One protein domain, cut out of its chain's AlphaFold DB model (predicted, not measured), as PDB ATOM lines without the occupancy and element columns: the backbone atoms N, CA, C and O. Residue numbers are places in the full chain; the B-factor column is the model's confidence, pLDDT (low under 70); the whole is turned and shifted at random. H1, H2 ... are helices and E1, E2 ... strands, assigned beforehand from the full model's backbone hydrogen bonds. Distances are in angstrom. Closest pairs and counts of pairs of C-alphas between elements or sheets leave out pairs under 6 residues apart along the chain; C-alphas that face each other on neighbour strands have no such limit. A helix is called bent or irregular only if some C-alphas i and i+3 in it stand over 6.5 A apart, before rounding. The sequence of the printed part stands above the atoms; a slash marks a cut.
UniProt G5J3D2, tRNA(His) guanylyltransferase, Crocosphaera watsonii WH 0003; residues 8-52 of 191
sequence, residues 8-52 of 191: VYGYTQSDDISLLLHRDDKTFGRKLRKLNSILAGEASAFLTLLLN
ATOM      1  N   VAL A   8      48.555 -14.168  28.120       95.00
ATOM      2  CA  VAL A   8      47.922 -13.311  29.136       95.00
ATOM      3  C   VAL A   8      46.561 -13.871  29.539       95.00
ATOM      4  O   VAL A   8      46.254 -14.001  30.721       95.00
ATOM      5  N   TYR A   9      45.758 -14.238  28.543       97.19
ATOM      6  CA  TYR A   9      44.395 -14.721  28.725       97.19
ATOM      7  C   TYR A   9      44.072 -15.782  27.678       97.19
ATOM      8  O   TYR A   9      44.390 -15.622  26.501       97.19
ATOM      9  N   GLY A  10      43.447 -16.868  28.109       97.50
ATOM     10  CA  GLY A  10      42.797 -17.848  27.258       97.50
ATOM     11  C   GLY A  10      41.287 -17.738  27.415       97.50
ATOM     12  O   GLY A  10      40.787 -17.600  28.524       97.50
ATOM     13  N   TYR A  11      40.560 -17.821  26.315       98.44
ATOM     14  CA  TYR A  11      39.105 -17.876  26.294       98.44
ATOM     15  C   TYR A  11      38.672 -19.029  25.403       98.44
ATOM     16  O   TYR A  11      39.204 -19.183  24.305       98.44
ATOM     17  N   THR A  12      37.710 -19.828  25.844       97.75
ATOM     18  CA  THR A  12      37.169 -20.920  25.032       97.75
ATOM     19  C   THR A  12      35.653 -20.986  25.121       97.75
ATOM     20  O   THR A  12      35.058 -20.725  26.167       97.75
ATOM     21  N   GLN A  13      35.029 -21.303  23.990       95.56
ATOM     22  CA  GLN A  13      33.596 -21.528  23.847       95.56
ATOM     23  C   GLN A  13      33.388 -22.536  22.714       95.56
ATOM     24  O   GLN A  13      34.083 -22.440  21.704       95.56
ATOM     25  N   SER A  14      32.438 -23.466  22.853       92.31
ATOM     26  CA  SER A  14      32.219 -24.534  21.865       92.31
ATOM     27  C   SER A  14      33.528 -25.288  21.559       92.31
ATOM     28  O   SER A  14      34.097 -25.924  22.443       92.31
ATOM     29  N   ASP A  15      34.005 -25.186  20.326       93.75
ATOM     30  CA  ASP A  15      35.192 -25.789  19.736       93.75
ATOM     31  C   ASP A  15      36.287 -24.749  19.435       93.75
ATOM     32  O   ASP A  15      37.304 -25.085  18.840       93.75
ATOM     33  N   ASP A  16      36.120 -23.499  19.878       94.81
ATOM     34  CA  ASP A  16      37.085 -22.418  19.671       94.81
ATOM     35  C   ASP A  16      37.972 -22.186  20.903       94.81
ATOM     36  O   ASP A  16      37.508 -22.162  22.049       94.81
ATOM     37  N   ILE A  17      39.251 -21.887  20.656       97.06
ATOM     38  CA  ILE A  17      40.206 -21.403  21.662       97.06
ATOM     39  C   ILE A  17      40.817 -20.088  21.167       97.06
ATOM     40  O   ILE A  17      41.446 -20.024  20.115       97.06
ATOM     41  N   SER A  18      40.656 -19.029  21.952       97.94
ATOM     42  CA  SER A  18      41.259 -17.716  21.727       97.94
ATOM     43  C   SER A  18      42.352 -17.474  22.760       97.94
ATOM     44  O   SER A  18      42.081 -17.478  23.958       97.94
ATOM     45  N   LEU A  19      43.583 -17.242  22.309       97.31
ATOM     46  CA  LEU A  19      44.715 -16.926  23.180       97.31
ATOM     47  C   LEU A  19      45.172 -15.488  22.940       97.31
ATOM     48  O   LEU A  19      45.571 -15.127  21.832       97.31
ATOM     49  N   LEU A  20      45.152 -14.674  23.992       97.38
ATOM     50  CA  LEU A  20      45.786 -13.367  24.012       97.38
ATOM     51  C   LEU A  20      47.264 -13.540  24.350       97.38
ATOM     52  O   LEU A  20      47.626 -13.788  25.502       97.38
ATOM     53  N   LEU A  21      48.122 -13.394  23.347       95.56
ATOM     54  CA  LEU A  21      49.564 -13.347  23.557       95.56
ATOM     55  C   LEU A  21      49.978 -11.968  24.070       95.56
ATOM     56  O   LEU A  21      49.447 -10.944  23.639       95.56
ATOM     57  N   HIS A  22      50.964 -11.941  24.960       93.94
ATOM     58  CA  HIS A  22      51.547 -10.701  25.441       93.94
ATOM     59  C   HIS A  22      52.118  -9.891  24.270       93.94
ATOM     60  O   HIS A  22      52.775 -10.447  23.385       93.94
ATOM     61  N   ARG A  23      51.922  -8.563  24.275       92.44
ATOM     62  CA  ARG A  23      52.367  -7.669  23.186       92.44
ATOM     63  C   ARG A  23      53.829  -7.903  22.811       92.44
ATOM     64  O   ARG A  23      54.150  -8.069  21.635       92.44
ATOM     65  N   ASP A  24      54.671  -7.995  23.834       92.00
ATOM     66  CA  ASP A  24      56.123  -8.114  23.706       92.00
ATOM     67  C   ASP A  24      56.617  -9.573  23.639       92.00
ATOM     68  O   ASP A  24      57.815  -9.822  23.748       92.00
ATOM     69  N   ASP A  25      55.719 -10.552  23.460       92.50
ATOM     70  CA  ASP A  25      56.112 -11.938  23.194       92.50
ATOM     71  C   ASP A  25      56.975 -12.019  21.917       92.50
ATOM     72  O   ASP A  25      56.635 -11.474  20.860       92.50
ATOM     73  N   LYS A  26      58.132 -12.678  22.014       93.94
ATOM     74  CA  LYS A  26      59.087 -12.837  20.900       93.94
ATOM     75  C   LYS A  26      59.193 -14.285  20.426       93.94
ATOM     76  O   LYS A  26      60.118 -14.617  19.680       93.94
ATOM     77  N   THR A  27      58.263 -15.144  20.829       93.44
ATOM     78  CA  THR A  27      58.290 -16.579  20.549       93.44
ATOM     79  C   THR A  27      58.378 -16.821  19.039       93.44
ATOM     80  O   THR A  27      57.697 -16.184  18.230       93.44
ATOM     81  N   PHE A  28      59.319 -17.678  18.628       94.56
ATOM     82  CA  PHE A  28      59.670 -17.947  17.223       94.56
ATOM     83  C   PHE A  28      59.963 -16.700  16.361       94.56
ATOM     84  O   PHE A  28      59.795 -16.738  15.136       94.56
ATOM     85  N   GLY A  29      60.378 -15.586  16.971       94.56
ATOM     86  CA  GLY A  29      60.586 -14.315  16.276       94.56
ATOM     87  C   GLY A  29      59.305 -13.765  15.643       94.56
ATOM     88  O   GLY A  29      59.378 -13.133  14.592       94.56
ATOM     89  N   ARG A  30      58.133 -14.066  16.225       94.31
ATOM     90  CA  ARG A  30      56.801 -13.625  15.762       94.31
ATOM     91  C   ARG A  30      56.452 -14.047  14.330       94.31
ATOM     92  O   ARG A  30      55.589 -13.457  13.680       94.31
ATOM     93  N   LYS A  31      57.102 -15.096  13.817       96.25
ATOM     94  CA  LYS A  31      56.820 -15.643  12.484       96.25
ATOM     95  C   LYS A  31      55.435 -16.286  12.481       96.25
ATOM     96  O   LYS A  31      55.282 -17.391  12.999       96.25
ATOM     97  N   LEU A  32      54.457 -15.647  11.830       96.38
ATOM     98  CA  LEU A  32      53.054 -16.096  11.797       96.38
ATOM     99  C   LEU A  32      52.899 -17.577  11.433       96.38
ATOM    100  O   LEU A  32      52.178 -18.299  12.110       96.38
ATOM    101  N   ARG A  33      53.652 -18.061  10.433       97.06
ATOM    102  CA  ARG A  33      53.630 -19.479  10.037       97.06
ATOM    103  C   ARG A  33      53.966 -20.435  11.186       97.06
ATOM    104  O   ARG A  33      53.389 -21.508  11.243       97.06
ATOM    105  N   LYS A  34      54.892 -20.055  12.080       96.50
ATOM    106  CA  LYS A  34      55.295 -20.868  13.238       96.50
ATOM    107  C   LYS A  34      54.258 -20.772  14.349       96.50
ATOM    108  O   LYS A  34      53.942 -21.800  14.928       96.50
ATOM    109  N   LEU A  35      53.714 -19.579  14.608       95.88
ATOM    110  CA  LEU A  35      52.643 -19.400  15.594       95.88
ATOM    111  C   LEU A  35      51.423 -20.253  15.215       95.88
ATOM    112  O   LEU A  35      51.020 -21.102  15.999       95.88
ATOM    113  N   ASN A  36      50.926 -20.114  13.980       97.19
ATOM    114  CA  ASN A  36      49.782 -20.883  13.485       97.19
ATOM    115  C   ASN A  36      50.033 -22.393  13.543       97.19
ATOM    116  O   ASN A  36      49.220 -23.122  14.099       97.19
ATOM    117  N   SER A  37      51.153 -22.872  12.985       97.00
ATOM    118  CA  SER A  37      51.401 -24.315  12.901       97.00
ATOM    119  C   SER A  37      51.579 -24.960  14.274       97.00
ATOM    120  O   SER A  37      51.115 -26.075  14.482       97.00
ATOM    121  N   ILE A  38      52.270 -24.280  15.198       96.56
ATOM    122  CA  ILE A  38      52.515 -24.819  16.538       96.56
ATOM    123  C   ILE A  38      51.238 -24.762  17.372       96.56
ATOM    124  O   ILE A  38      50.865 -25.785  17.920       96.56
ATOM    125  N   LEU A  39      50.521 -23.636  17.420       96.56
ATOM    126  CA  LEU A  39      49.296 -23.537  18.223       96.56
ATOM    127  C   LEU A  39      48.206 -24.510  17.745       96.56
ATOM    128  O   LEU A  39      47.610 -25.199  18.570       96.56
ATOM    129  N   ALA A  40      47.997 -24.627  16.427       97.50
ATOM    130  CA  ALA A  40      47.091 -25.628  15.860       97.50
ATOM    131  C   ALA A  40      47.544 -27.057  16.191       97.50
ATOM    132  O   ALA A  40      46.731 -27.887  16.596       97.50
ATOM    133  N   GLY A  41      48.842 -27.345  16.032       97.25
ATOM    134  CA  GLY A  41      49.419 -28.659  16.306       97.25
ATOM    135  C   GLY A  41      49.285 -29.073  17.772       97.25
ATOM    136  O   GLY A  41      48.845 -30.186  18.039       97.25
ATOM    137  N   GLU A  42      49.588 -28.169  18.703       96.00
ATOM    138  CA  GLU A  42      49.455 -28.382  20.150       96.00
ATOM    139  C   GLU A  42      47.999 -28.666  20.541       96.00
ATOM    140  O   GLU A  42      47.718 -29.680  21.177       96.00
ATOM    141  N   ALA A  43      47.052 -27.827  20.101       96.38
ATOM    142  CA  ALA A  43      45.631 -28.030  20.388       96.38
ATOM    143  C   ALA A  43      45.111 -29.353  19.800       96.38
ATOM    144  O   ALA A  43      44.419 -30.111  20.480       96.38
ATOM    145  N   SER A  44      45.498 -29.667  18.558       97.88
ATOM    146  CA  SER A  44      45.116 -30.909  17.873       97.88
ATOM    147  C   SER A  44      45.672 -32.143  18.569       97.88
ATOM    148  O   SER A  44      44.933 -33.100  18.800       97.88
ATOM    149  N   ALA A  45      46.960 -32.132  18.918       97.19
ATOM    150  CA  ALA A  45      47.618 -33.244  19.591       97.19
ATOM    151  C   ALA A  45      47.014 -33.472  20.978       97.19
ATOM    152  O   ALA A  45      46.633 -34.595  21.305       97.19
ATOM    153  N   PHE A  46      46.856 -32.405  21.764       95.56
ATOM    154  CA  PHE A  46      46.303 -32.497  23.108       95.56
ATOM    155  C   PHE A  46      44.855 -32.998  23.096       95.56
ATOM    156  O   PHE A  46      44.526 -33.938  23.818       95.56
ATOM    157  N   LEU A  47      43.998 -32.445  22.228       96.44
ATOM    158  CA  LEU A  47      42.613 -32.904  22.127       96.44
ATOM    159  C   LEU A  47      42.522 -34.334  21.583       96.44
ATOM    160  O   LEU A  47      41.707 -35.110  22.071       96.44
ATOM    161  N   THR A  48      43.377 -34.711  20.627       97.94
ATOM    162  CA  THR A  48      43.425 -36.086  20.103       97.94
ATOM    163  C   THR A  48      43.731 -37.092  21.209       97.94
ATOM    164  O   THR A  48      43.088 -38.138  21.287       97.94
ATOM    165  N   LEU A  49      44.688 -36.766  22.083       97.38
ATOM    166  CA  LEU A  49      45.039 -37.603  23.229       97.38
ATOM    167  C   LEU A  49      43.891 -37.689  24.239       97.38
ATOM    168  O   LEU A  49      43.579 -38.783  24.702       97.38
ATOM    169  N   LEU A  50      43.233 -36.568  24.546       96.50
ATOM    170  CA  LEU A  50      42.101 -36.543  25.478       96.50
ATOM    171  C   LEU A  50      40.877 -37.310  24.962       96.50
ATOM    172  O   LEU A  50      40.231 -38.018  25.728       96.50
ATOM    173  N   LEU A  51      40.547 -37.165  23.677       95.69
ATOM    174  CA  LEU A  51      39.387 -37.820  23.065       95.69
ATOM    175  C   LEU A  51      39.657 -39.273  22.669       95.69
ATOM    176  O   LEU A  51      38.716 -39.989  22.328       95.69
ATOM    177  N   ASN A  52      40.926 -39.696  22.656       96.56
ATOM    178  CA  ASN A  52      41.369 -40.956  22.059       96.56
ATOM    179  C   ASN A  52      40.835 -41.142  20.621       96.56
ATOM    180  O   ASN A  52      40.452 -42.236  20.199       96.56
TER     181      ASN A  52
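Overview. This is residues 8 to 52 of the 191 residues of the protein "tRNA(His) guanylyltransferase" of Crocosphaera watsonii WH 0003 (UniProt G5J3D2). Picture an open clamp with two limbs: a two-stranded hairpin, E1 and E2, makes one limb, one long helix, H2, makes the other, and they are joined at one end by residues 22 to 26 and the four-residue helix H1. The clamp is loosely formed, for H2 stays apart from both strands, and residues 44 to 52, of which 44 to 51 belong to H2, stick out free at the far end. The printed part has 45 residues, with two named strands and two named helices in the order E1, E2, H1, H2 along the chain; the sheet has the order E1 - E2 and is antiparallel, and the class is mixed, helices and strands. The whole is loose, with a radius of gyration of the C-alphas of 12.0 A, and elongated, spanning 35 by 19 by 12 A.

Arrangement. Begin at the first printed residue, where E1 takes residues 8 to 13, and go on to E2, residues 16 to 21. These two strands are antiparallel neighbours and form a hairpin, with 171 degrees between their N-to-C directions. Look along the pair and you will find C-alphas that face each other: those of Gly 10 and Leu 19 are 4.6 A apart, and those of Thr 12 and Ile 17 are also 4.6 A apart. On the backbone, N of Tyr 11 and O of Ser 18 are within hydrogen-bond range at 2.8 A, and so are N of Leu 20 and O of Tyr 9, at 2.8 A. Next along the printed part come H1, residues 27 to 30, and H2, residues 32 to 51. H1 and H2 are close but not clearly touching, with 2 pairs of C-alphas within 8 A; the closest C-alphas are those of Phe 28 and Lys 34, 6.6 A apart. Their centres are 16.4 A apart. H1 is apart from E1, and H2 is apart from E1 and from E2, with no C-alpha of the one within 8 A of the other. In H2 every O i to N i+4 pair is within hydrogen-bond range, while H1, with 4 residues, is too short for such a pair, and its one O i to N i+3 pair is within range. Neither helix is bent.

Along the chain. Find C-alpha 8 at (47.922, -13.311, 29.136); from there E1 runs through residues 8 to 13 for 17.3 A, to C-alpha 13 at (33.596, -21.528, 23.847). Pass the two residues of the turn, Ser 14 and Asp 15, and E2 leads back through residues 16 to 21 over 15.9 A. After residues 22 to 26 look for H1 at residues 27 to 30, short in the numbers as well. Step over Lys 31 and find C-alpha 32 at (53.054, -16.096, 11.797); from there H2, the longest helix with 20 residues, runs 28.0 A to C-alpha 51 at (39.387, -37.820, 23.065).

Size, cuts and confidence. The two C-alphas farthest apart are those of Asp 24 and Asn 52, at 36.0 A, while the first and last printed C-alphas, of Val 8 and Asn 52, are 29.3 A apart. Residues 29 to 34, of which 32 to 34 belong to H2, stand free, and so do residues 44 to 52, of which 44 to 51 belong to H2. Without these stretches the body has 30 residues and spans 29 by 19 by 9 A. The printed part has no cut, and the links from E1 to E2, E2 to H1 and H1 to H2 are tight; there is no long link. In the B-factor column of this predicted model the mean pLDDT of the printed part is 95.9, and no printed residue is under 70.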